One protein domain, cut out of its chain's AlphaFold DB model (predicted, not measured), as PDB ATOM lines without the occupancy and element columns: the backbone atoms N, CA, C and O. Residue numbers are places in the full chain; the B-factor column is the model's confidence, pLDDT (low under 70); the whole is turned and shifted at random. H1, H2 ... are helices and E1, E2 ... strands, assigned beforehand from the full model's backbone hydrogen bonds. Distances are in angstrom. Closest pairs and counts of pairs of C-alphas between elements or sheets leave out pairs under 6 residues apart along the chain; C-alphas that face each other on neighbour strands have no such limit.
ATOM      1  N   GLU A  13     143.511 228.909 245.802       77.56
ATOM      2  CA  GLU A  13     142.420 229.164 246.737       77.56
ATOM      3  C   GLU A  13     141.458 230.209 246.189       77.56
ATOM      4  O   GLU A  13     141.802 231.036 245.344       77.56
ATOM      5  N   VAL A  14     140.219 230.184 246.673       77.31
ATOM      6  CA  VAL A  14     139.280 231.273 246.425       77.31
ATOM      7  C   VAL A  14     139.356 232.209 247.616       77.31
ATOM      8  O   VAL A  14     139.227 231.772 248.755       77.31
ATOM      9  N   LYS A  15     139.570 233.495 247.361       87.31
ATOM     10  CA  LYS A  15     139.581 234.537 248.388       87.31
ATOM     11  C   LYS A  15     138.584 235.617 248.037       87.31
ATOM     12  O   LYS A  15     138.260 235.801 246.865       87.31
ATOM     13  N   CYS A  16     138.121 236.356 249.027       83.56
ATOM     14  CA  CYS A  16     137.427 237.606 248.779       83.56
ATOM     15  C   CYS A  16     138.124 238.761 249.497       83.56
ATOM     16  O   CYS A  16     138.748 238.570 250.538       83.56
ATOM     17  N   LEU A  17     138.080 239.940 248.886       88.00
ATOM     18  CA  LEU A  17     138.777 241.136 249.339       88.00
ATOM     19  C   LEU A  17     137.788 242.298 249.403       88.00
ATOM     20  O   LEU A  17     137.092 242.573 248.422       88.00
ATOM     21  N   ASN A  18     137.771 242.987 250.538       88.62
ATOM     22  CA  ASN A  18     137.116 244.279 250.708       88.62
ATOM     23  C   ASN A  18     138.000 245.159 251.601       88.62
ATOM     24  O   ASN A  18     138.413 244.701 252.662       88.62
ATOM     25  N   GLU A  19     138.341 246.370 251.152       85.94
ATOM     26  CA  GLU A  19     139.145 247.347 251.917       85.94
ATOM     27  C   GLU A  19     140.419 246.766 252.575       85.94
ATOM     28  O   GLU A  19     140.784 247.108 253.695       85.94
ATOM     29  N   GLY A  20     141.115 245.856 251.884       82.88
ATOM     30  CA  GLY A  20     142.337 245.219 252.400       82.88
ATOM     31  C   GLY A  20     142.101 244.014 253.320       82.88
ATOM     32  O   GLY A  20     143.058 243.341 253.692       82.88
ATOM     33  N   VAL A  21     140.849 243.683 253.644       86.94
ATOM     34  CA  VAL A  21     140.488 242.493 254.421       86.94
ATOM     35  C   VAL A  21     140.304 241.304 253.484       86.94
ATOM     36  O   VAL A  21     139.352 241.261 252.702       86.94
ATOM     37  N   LEU A  22     141.209 240.330 253.584       88.81
ATOM     38  CA  LEU A  22     141.138 239.069 252.852       88.81
ATOM     39  C   LEU A  22     140.372 238.023 253.670       88.81
ATOM     40  O   LEU A  22     140.701 237.777 254.831       88.81
ATOM     41  N   LYS A  23     139.372 237.379 253.067       90.75
ATOM     42  CA  LYS A  23     138.615 236.272 253.671       90.75
ATOM     43  C   LYS A  23     138.564 235.063 252.740       90.75
ATOM     44  O   LYS A  23     138.959 235.139 251.574       90.75
ATOM     45  N   ASP A  24     138.094 233.939 253.271       88.06
ATOM     46  CA  ASP A  24     137.813 232.736 252.489       88.06
ATOM     47  C   ASP A  24     136.739 233.036 251.433       88.06
ATOM     48  O   ASP A  24     135.645 233.466 251.755       88.06
ATOM     49  N   GLY A  25     137.033 232.839 250.154       85.19
ATOM     50  CA  GLY A  25     136.097 233.138 249.071       85.19
ATOM     51  C   GLY A  25     135.147 231.989 248.716       85.19
ATOM     52  O   GLY A  25     134.463 232.079 247.693       85.19
ATOM     53  N   THR A  26     135.128 230.901 249.497       85.81
ATOM     54  CA  THR A  26     134.136 229.817 249.373       85.81
ATOM     55  C   THR A  26     132.775 230.195 249.964       85.81
ATOM     56  O   THR A  26     131.748 229.696 249.498       85.81
ATOM     57  N   GLU A  27     132.747 231.123 250.922       88.44
ATOM     58  CA  GLU A  27     131.519 231.679 251.492       88.44
ATOM     59  C   GLU A  27     130.997 232.875 250.677       88.44
ATOM     60  O   GLU A  27     131.722 233.509 249.906       88.44
ATOM     61  N   ASN A  28     129.710 233.194 250.843       88.19
ATOM     62  CA  ASN A  28     129.081 234.337 250.187       88.19
ATOM     63  C   ASN A  28     129.063 235.552 251.122       88.19
ATOM     64  O   ASN A  28     128.292 235.594 252.076       88.19
ATOM     65  N   TYR A  29     129.873 236.555 250.796       91.19
ATOM     66  CA  TYR A  29     129.955 237.845 251.484       91.19
ATOM     67  C   TYR A  29     129.210 238.975 250.755       91.19
ATOM     68  O   TYR A  29     129.370 240.143 251.096       91.19
ATOM     69  N   GLY A  30     128.393 238.648 249.750       91.56
ATOM     70  CA  GLY A  30     127.612 239.624 248.994       91.56
ATOM     71  C   GLY A  30     128.446 240.456 248.018       91.56
ATOM     72  O   GLY A  30     129.568 240.088 247.664       91.56
ATOM     73  N   ILE A  31     127.848 241.557 247.553       92.69
ATOM     74  CA  ILE A  31     128.404 242.455 246.526       92.69
ATOM     75  C   ILE A  31     129.492 243.399 247.055       92.69
ATOM     76  O   ILE A  31     130.282 243.918 246.270       92.69
ATOM     77  N   ASP A  32     129.571 243.574 248.375       92.25
ATOM     78  CA  ASP A  32     130.582 244.420 249.020       92.25
ATOM     79  C   ASP A  32     131.986 243.809 248.924       92.25
ATOM     80  O   ASP A  32     132.991 244.478 249.154       92.25
ATOM     81  N   TYR A  33     132.067 242.523 248.584       93.06
ATOM     82  CA  TYR A  33     133.316 241.795 248.449       93.06
ATOM     83  C   TYR A  33     133.600 241.443 246.998       93.06
ATOM     84  O   TYR A  33     132.735 241.066 246.209       93.06
ATOM     85  N   ARG A  34     134.882 241.516 246.663       92.50
ATOM     86  CA  ARG A  34     135.422 241.165 245.354       92.50
ATOM     87  C   ARG A  34     136.044 239.783 245.469       92.50
ATOM     88  O   ARG A  34     136.814 239.550 246.396       92.50
ATOM     89  N   TYR A  35     135.736 238.866 244.560       93.94
ATOM     90  CA  TYR A  35     136.162 237.468 244.676       93.94
ATOM     91  C   TYR A  35     137.301 237.173 243.714       93.94
ATOM     92  O   TYR A  35     137.232 237.502 242.535       93.94
ATOM     93  N   PHE A  36     138.321 236.486 244.203       94.19
ATOM     94  CA  PHE A  36     139.551 236.199 243.491       94.19
ATOM     95  C   PHE A  36     139.870 234.712 243.539       94.19
ATOM     96  O   PHE A  36     139.562 234.019 244.508       94.19
ATOM     97  N   ARG A  37     140.522 234.234 242.486       91.75
ATOM     98  CA  ARG A  37     141.305 233.007 242.497       91.75
ATOM     99  C   ARG A  37     142.750 233.393 242.792       91.75
ATOM    100  O   ARG A  37     143.336 234.189 242.062       91.75
ATOM    101  N   LEU A  38     143.270 232.874 243.890       91.19
ATOM    102  CA  LEU A  38     144.637 233.034 244.355       91.19
ATOM    103  C   LEU A  38     145.483 231.914 243.759       91.19
ATOM    104  O   LEU A  38     145.077 230.757 243.820       91.19
ATOM    105  N   LYS A  39     146.640 232.254 243.201       88.81
ATOM    106  CA  LYS A  39     147.698 231.324 242.815       88.81
ATOM    107  C   LYS A  39     148.878 231.525 243.756       88.81
ATOM    108  O   LYS A  39     149.391 232.641 243.860       88.81
ATOM    109  N   PHE A  40     149.267 230.460 244.448       87.44
ATOM    110  CA  PHE A  40     150.385 230.502 245.383       87.44
ATOM    111  C   PHE A  40     151.729 230.471 244.660       87.44
ATOM    112  O   PHE A  40     151.869 229.906 243.577       87.44
ATOM    113  N   ASP A  41     152.720 231.060 245.313       84.88
ATOM    114  CA  ASP A  41     154.104 231.157 244.843       84.88
ATOM    115  C   ASP A  41     155.058 230.609 245.900       84.88
ATOM    116  O   ASP A  41     156.102 231.181 246.183       84.88
ATOM    117  N   SER A  42     154.633 229.525 246.547       74.88
ATOM    118  CA  SER A  42     155.418 228.828 247.555       74.88
ATOM    119  C   SER A  42     156.214 227.689 246.919       74.88
ATOM    120  O   SER A  42     155.789 227.087 245.932       74.88
ATOM    121  N   GLU A  43     157.360 227.346 247.511       67.19
ATOM    122  CA  GLU A  43     158.202 226.221 247.063       67.19
ATOM    123  C   GLU A  43     157.504 224.856 247.195       67.19
ATOM    124  O   GLU A  43     157.829 223.899 246.485       67.19
ATOM    125  N   ASP A  44     156.511 224.786 248.082       65.88
ATOM    126  CA  ASP A  44     155.657 223.619 248.284       65.88
ATOM    127  C   ASP A  44     154.470 223.567 247.313       65.88
ATOM    128  O   ASP A  44     153.718 222.590 247.325       65.88
ATOM    129  N   ASN A  45     154.299 224.576 246.448       66.81
ATOM    130  CA  ASN A  45     153.235 224.577 245.458       66.81
ATOM    131  C   ASN A  45     153.468 223.459 244.424       66.81
ATOM    132  O   ASN A  45     154.342 223.527 243.554       66.81
ATOM    133  N   GLN A  46     152.673 222.401 244.553       62.56
ATOM    134  CA  GLN A  46     152.713 221.212 243.715       62.56
ATOM    135  C   GLN A  46     151.379 221.036 243.004       62.56
ATOM    136  O   GLN A  46     150.314 221.084 243.624       62.56
ATOM    137  N   ASP A  47     151.462 220.776 241.705       63.69
ATOM    138  CA  ASP A  47     150.373 220.183 240.937       63.69
ATOM    139  C   ASP A  47     150.713 218.708 240.654       63.69
ATOM    140  O   ASP A  47     151.815 218.230 240.942       63.69
ATOM    141  N   ARG A  48     149.769 217.968 240.077       60.50
ATOM    142  CA  ARG A  48     149.905 216.572 239.653       60.50
ATOM    143  C   ARG A  48     151.157 216.320 238.803       60.50
ATOM    144  O   ARG A  48     151.740 215.244 238.907       60.50
ATOM    145  N   ASP A  49     151.561 217.300 237.998       63.38
ATOM    146  CA  ASP A  49     152.660 217.177 237.034       63.38
ATOM    147  C   ASP A  49     154.027 217.614 237.594       63.38
ATOM    148  O   ASP A  49     155.049 217.466 236.922       63.38
ATOM    149  N   GLY A  50     154.078 218.114 238.835       67.56
ATOM    150  CA  GLY A  50     155.325 218.443 239.525       67.56
ATOM    151  C   GLY A  50     155.265 219.699 240.393       67.56
ATOM    152  O   GLY A  50     154.219 220.313 240.602       67.56
ATOM    153  N   ARG A  51     156.436 220.085 240.915       70.62
ATOM    154  CA  ARG A  51     156.630 221.339 241.659       70.62
ATOM    155  C   ARG A  51     156.690 222.513 240.693       70.62
ATOM    156  O   ARG A  51     157.500 222.496 239.764       70.62
ATOM    157  N   ALA A  52     155.883 223.537 240.946       70.44
ATOM    158  CA  ALA A  52     156.035 224.806 240.256       70.44
ATOM    159  C   ALA A  52     157.327 225.496 240.744       70.44
ATOM    160  O   ALA A  52     157.579 225.528 241.949       70.44
ATOM    161  N   PRO A  53     158.167 226.045 239.848       80.94
ATOM    162  CA  PRO A  53     159.297 226.871 240.265       80.94
ATOM    163  C   PRO A  53     158.825 228.112 241.038       80.94
ATOM    164  O   PRO A  53     157.824 228.725 240.659       80.94
ATOM    165  N   LYS A  54     159.574 228.521 242.070       84.38
ATOM    166  CA  LYS A  54     159.335 229.786 242.784       84.38
ATOM    167  C   LYS A  54     159.404 230.973 241.812       84.38
ATOM    168  O   LYS A  54     160.258 231.000 240.924       84.38
ATOM    169  N   GLY A  55     158.513 231.945 241.979       86.81
ATOM    170  CA  GLY A  55     158.384 233.123 241.123       86.81
ATOM    171  C   GLY A  55     157.473 232.918 239.910       86.81
ATOM    172  O   GLY A  55     157.268 233.855 239.136       86.81
ATOM    173  N   MET A  56     156.894 231.727 239.711       87.94
ATOM    174  CA  MET A  56     156.012 231.479 238.567       87.94
ATOM    175  C   MET A  56     154.769 232.378 238.609       87.94
ATOM    176  O   MET A  56     154.361 232.911 237.578       87.94
ATOM    177  N   ALA A  57     154.204 232.630 239.792       90.50
ATOM    178  CA  ALA A  57     153.060 233.532 239.924       90.50
ATOM    179  C   ALA A  57     153.418 234.981 239.543       90.50
ATOM    180  O   ALA A  57     152.604 235.694 238.950       90.50
ATOM    181  N   GLN A  58     154.654 235.410 239.820       93.06
ATOM    182  CA  GLN A  58     155.164 236.717 239.406       93.06
ATOM    183  C   GLN A  58     155.312 236.807 237.881       93.06
ATOM    184  O   GLN A  58     154.935 237.818 237.279       93.06
ATOM    185  N   VAL A  59     155.811 235.745 237.245       93.25
ATOM    186  CA  VAL A  59     155.901 235.650 235.782       93.25
ATOM    187  C   VAL A  59     154.508 235.722 235.157       93.25
ATOM    188  O   VAL A  59     154.283 236.518 234.246       93.25
ATOM    189  N   GLU A  60     153.538 234.965 235.671       93.31
ATOM    190  CA  GLU A  60     152.155 235.026 235.191       93.31
ATOM    191  C   GLU A  60     151.530 236.421 235.354       93.31
ATOM    192  O   GLU A  60     150.849 236.905 234.445       93.31
ATOM    193  N   TYR A  61     151.784 237.097 236.480       95.56
ATOM    194  CA  TYR A  61     151.344 238.475 236.689       95.56
ATOM    195  C   TYR A  61     151.950 239.420 235.644       95.56
ATOM    196  O   TYR A  61     151.226 240.223 235.048       95.56
ATOM    197  N   LEU A  62     153.246 239.290 235.347       96.31
ATOM    198  CA  LEU A  62     153.910 240.075 234.305       96.31
ATOM    199  C   LEU A  62     153.272 239.844 232.929       96.31
ATOM    200  O   LEU A  62     152.927 240.811 232.247       96.31
ATOM    201  N   TYR A  63     153.044 238.588 232.538       96.19
ATOM    202  CA  TYR A  63     152.369 238.270 231.274       96.19
ATOM    203  C   TYR A  63     150.940 238.814 231.222       96.19
ATOM    204  O   TYR A  63     150.500 239.278 230.171       96.19
ATOM    205  N   SER A  64     150.227 238.832 232.349       96.06
ATOM    206  CA  SER A  64     148.892 239.433 232.417       96.06
ATOM    207  C   SER A  64     148.906 240.947 232.171       96.06
ATOM    208  O   SER A  64     147.953 241.489 231.610       96.06
ATOM    209  N   ASN A  65     149.993 241.633 232.539       95.62
ATOM    210  CA  ASN A  65     150.177 243.049 232.229       95.62
ATOM    211  C   ASN A  65     150.449 243.238 230.735       95.62
ATOM    212  O   ASN A  65     149.787 244.053 230.103       95.62
ATOM    213  N   VAL A  66     151.338 242.426 230.150       97.31
ATOM    214  CA  VAL A  66     151.602 242.447 228.700       97.31
ATOM    215  C   VAL A  66     150.315 242.209 227.903       97.31
ATOM    216  O   VAL A  66     150.022 242.951 226.972       97.31
ATOM    217  N   ALA A  67     149.501 241.231 228.301       97.06
ATOM    218  CA  ALA A  67     148.228 240.941 227.645       97.06
ATOM    219  C   ALA A  67     147.270 242.148 227.646       97.06
ATOM    220  O   ALA A  67     146.642 242.427 226.624       97.06
ATOM    221  N   ARG A  68     147.196 242.915 228.746       95.31
ATOM    222  CA  ARG A  68     146.405 244.160 228.786       95.31
ATOM    223  C   ARG A  68     146.942 245.240 227.860       95.31
ATOM    224  O   ARG A  68     146.140 245.927 227.236       95.31
ATOM    225  N   GLU A  69     148.259 245.416 227.805       97.19
ATOM    226  CA  GLU A  69     148.888 246.381 226.891       97.19
ATOM    227  C   GLU A  69     148.584 246.012 225.431       97.19
ATOM    228  O   GLU A  69     148.342 246.878 224.593       97.19
ATOM    229  N   CYS A  70     148.473 244.714 225.145       98.25
ATOM    230  CA  CYS A  70     147.989 244.185 223.872       98.25
ATOM    231  C   CYS A  70     146.458 244.228 223.703       98.25
ATOM    232  O   CYS A  70     145.949 243.680 222.730       98.25
ATOM    233  N   GLN A  71     145.719 244.861 224.621       97.50
ATOM    234  CA  GLN A  71     144.256 245.000 224.591       97.50
ATOM    235  C   GLN A  71     143.490 243.667 224.604       97.50
ATOM    236  O   GLN A  71     142.344 243.595 224.158       97.50
ATOM    237  N   ILE A  72     144.096 242.609 225.146       97.31
ATOM    238  CA  ILE A  72     143.409 241.338 225.387       97.31
ATOM    239  C   ILE A  72     142.462 241.525 226.576       97.31
ATOM    240  O   ILE A  72     142.876 241.987 227.646       97.31
ATOM    241  N   ASP A  73     141.191 241.159 226.390       95.06
ATOM    242  CA  ASP A  73     140.206 241.200 227.469       95.06
ATOM    243  C   ASP A  73     140.594 240.219 228.580       95.06
ATOM    244  O   ASP A  73     140.820 239.029 228.352       95.06
ATOM    245  N   MET A  74     140.715 240.745 229.795       93.50
ATOM    246  CA  MET A  74     141.194 240.003 230.949       93.50
ATOM    247  C   MET A  74     140.488 240.463 232.222       93.50
ATOM    248  O   MET A  74     140.336 241.677 232.434       93.50
ATOM    249  N   PRO A  75     140.188 239.530 233.149       93.19
ATOM    250  CA  PRO A  75     139.709 239.879 234.479       93.19
ATOM    251  C   PRO A  75     140.649 240.867 235.171       93.19
ATOM    252  O   PRO A  75     141.831 240.996 234.826       93.19
ATOM    253  N   LYS A  76     140.154 241.588 236.177       93.50
ATOM    254  CA  LYS A  76     141.052 242.396 237.006       93.50
ATOM    255  C   LYS A  76     142.000 241.473 237.757       93.50
ATOM    256  O   LYS A  76     141.641 240.364 238.143       93.50
ATOM    257  N   ARG A  77     143.224 241.947 237.942       93.50
ATOM    258  CA  ARG A  77     144.269 241.192 238.618       93.50
ATOM    259  C   ARG A  77     144.912 242.028 239.707       93.50
ATOM    260  O   ARG A  77     144.954 243.253 239.589       93.50
ATOM    261  N   ASN A  78     145.362 241.356 240.751       93.19
ATOM    262  CA  ASN A  78     146.018 241.929 241.916       93.19
ATOM    263  C   ASN A  78     147.091 240.948 242.415       93.19
ATOM    264  O   ASN A  78     147.252 239.871 241.842       93.19
ATOM    265  N   PHE A  79     147.814 241.295 243.470       93.75
ATOM    266  CA  PHE A  79     148.795 240.410 244.089       93.75
ATOM    267  C   PHE A  79     148.847 240.613 245.607       93.75
ATOM    268  O   PHE A  79     148.364 241.622 246.124       93.75
ATOM    269  N   ILE A  80     149.413 239.637 246.311       92.69
ATOM    270  CA  ILE A  80     149.740 239.703 247.739       92.69
ATOM    271  C   ILE A  80     151.214 239.344 247.876       92.69
ATOM    272  O   ILE A  80     151.679 238.408 247.234       92.69
ATOM    273  N   ILE A  81     151.935 240.090 248.706       91.94
ATOM    274  CA  ILE A  81     153.310 239.767 249.084       91.94
ATOM    275  C   ILE A  81     153.264 239.245 250.517       91.94
ATOM    276  O   ILE A  81     152.780 239.957 251.400       91.94
ATOM    277  N   ASP A  82     153.750 238.025 250.728       88.94
ATOM    278  CA  ASP A  82     153.894 237.409 252.047       88.94
ATOM    279  C   ASP A  82     155.353 236.983 252.245       88.94
ATOM    280  O   ASP A  82     155.827 236.010 251.660       88.94
ATOM    281  N   GLY A  83     156.109 237.778 253.005       89.19
ATOM    282  CA  GLY A  83     157.553 237.599 253.137       89.19
ATOM    283  C   GLY A  83     158.271 237.695 251.786       89.19
ATOM    284  O   GLY A  83     158.349 238.772 251.197       89.19
ATOM    285  N   GLU A  84     158.817 236.570 251.324       89.06
ATOM    286  CA  GLU A  84     159.509 236.449 250.033       89.06
ATOM    287  C   GLU A  84     158.618 235.911 248.904       89.06
ATOM    288  O   GLU A  84     159.076 235.816 247.764       89.06
ATOM    289  N   ASP A  85     157.371 235.547 249.202       90.25
ATOM    290  CA  ASP A  85     156.479 234.902 248.246       90.25
ATOM    291  C   ASP A  85     155.541 235.931 247.595       90.25
ATOM    292  O   ASP A  85     154.986 236.821 248.250       90.25
ATOM    293  N   PHE A  86     155.353 235.809 246.278       92.75
ATOM    294  CA  PHE A  86     154.504 236.700 245.488       92.75
ATOM    295  C   PHE A  86     153.253 235.964 245.012       92.75
ATOM    296  O   PHE A  86     153.270 235.263 244.010       92.75
ATOM    297  N   HIS A  87     152.121 236.126 245.684       91.81
ATOM    298  CA  HIS A  87     150.894 235.443 245.283       91.81
ATOM    299  C   HIS A  87     150.091 236.251 244.271       91.81
ATOM    300  O   HIS A  87     149.854 237.449 244.442       91.81
ATOM    301  N   TYR A  88     149.602 235.579 243.232       94.06
ATOM    302  CA  TYR A  88     148.874 236.214 242.140       94.06
ATOM    303  C   TYR A  88     147.358 236.044 242.304       94.06
ATOM    304  O   TYR A  88     146.863 234.937 242.503       94.06
ATOM    305  N   LEU A  89     146.599 237.141 242.218       94.38
ATOM    306  CA  LEU A  89     145.143 237.153 242.339       94.38
ATOM    307  C   LEU A  89     144.489 237.510 241.011       94.38
ATOM    308  O   LEU A  89     144.742 238.570 240.438       94.38
ATOM    309  N   ILE A  90     143.550 236.673 240.584       94.75
ATOM    310  CA  ILE A  90     142.737 236.877 239.384       94.75
ATOM    311  C   ILE A  90     141.281 237.002 239.818       94.75
ATOM    312  O   ILE A  90     140.738 236.087 240.433       94.75
ATOM    313  N   GLU A  91     140.633 238.127 239.525       94.56
ATOM    314  CA  GLU A  91     139.221 238.319 239.854       94.56
ATOM    315  C   GLU A  91     138.350 237.291 239.121       94.56
ATOM    316  O   GLU A  91     138.542 236.998 237.939       94.56
ATOM    317  N   ARG A  92     137.370 236.730 239.828       92.69
ATOM    318  CA  ARG A  92     136.430 235.771 239.256       92.69
ATOM    319  C   ARG A  92     135.471 236.485 238.310       92.69
ATOM    320  O   ARG A  92     134.683 237.318 238.735       92.69
ATOM    321  N   PHE A  93     135.467 236.062 237.050       91.50
ATOM    322  CA  PHE A  93     134.533 236.541 236.023       91.50
ATOM    323  C   PHE A  93     133.168 235.822 236.043       91.50
ATOM    324  O   PHE A  93     132.237 236.230 235.363       91.50
ATOM    325  N   GLY A  94     133.028 234.752 236.834       91.25
ATOM    326  CA  GLY A  94     131.789 233.972 236.978       91.25
ATOM    327  C   GLY A  94     130.781 234.523 237.991       91.25
ATOM    328  O   GLY A  94     129.896 233.782 238.416       91.25
TER     329      GLY A  94
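This is residues 13 to 94 of the 127 residues of an uncharacterized protein of Gammaproteobacteria bacterium (UniProt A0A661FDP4). A single sheet of five strands, strongly twisted and curled like part of a barrel, has one helix, H1, packed over its E5 and E4 end. In the sheet the inner strand E3 has E1 and E5 as its neighbours, and each of these belongs to a hairpin, E1 with E2 and E5 with E4, so named by their tight links of 2 residues. The printed part has 82 residues with five named strands and one named helix, in the order E1, E2, E3, H1, E4, E5; the sheet runs E2, E1, E3, E5, E4, all antiparallel, and the class is mixed, helices and strands. The whole is compact, with a radius of gyration of the C-alphas of 13.5 A and spans of 35 by 32 by 25 A.

Find C-alpha 13 at (142.420, 229.164, 246.737); from there strand E1, residues 13 to 18, runs 16.5 A. After a tight link comes E2, residues 21 to 24, and then E3, residues 34 to 39, 15.9 A long. Look next for C-alpha 56 at (156.012, 231.479, 238.567), where helix H1, residues 56 to 69, begins its 20.2 A. E4, residues 77 to 82, covers 16.9 A, and E5, residues 85 to 91, covers 19.5 A to C-alpha 91 at (139.221, 238.319, 239.854).

Start at the edge strand E2: it is antiparallel to E1, with N 21 and O 18 at 2.8 A, within hydrogen-bond range. Between E1 and E3, N 36 and O 15 are 2.7 A apart; between E3 and E5, N 37 and O 90 are 2.8 A apart. At the other edge, E4 pairs with E5 through N 87 and O 80, 2.8 A apart. E2 and E4 are apart. H1 is on the sheet at a height of 9.7 A, over E5 and E4, in two layers, a helix on one face of a sheet. On the local plane its line and that of E4 stand at 28 degrees, only just along the strands. The closest C-alphas of H1 and E5 are those of Ala 57 and Tyr 88, 5.4 A apart. E3, H1 and E4 form a split strand-helix-strand unit, two strands running the same way with E5 between them, and its crossover is right-handed. In H1 every O i to N i+4 pair is within hydrogen-bond range.

The two C-alphas farthest apart, those of Asp 32 and Gly 50, are 37.1 A apart. The printed part has no cut. The long link is residues 40 to 55, between E3 and H1, where residues 46 to 47 pair antiparallel with residues 50 to 51. The mean pLDDT of the printed part is 87.8; look for the values under 70 at residues 43 to 50.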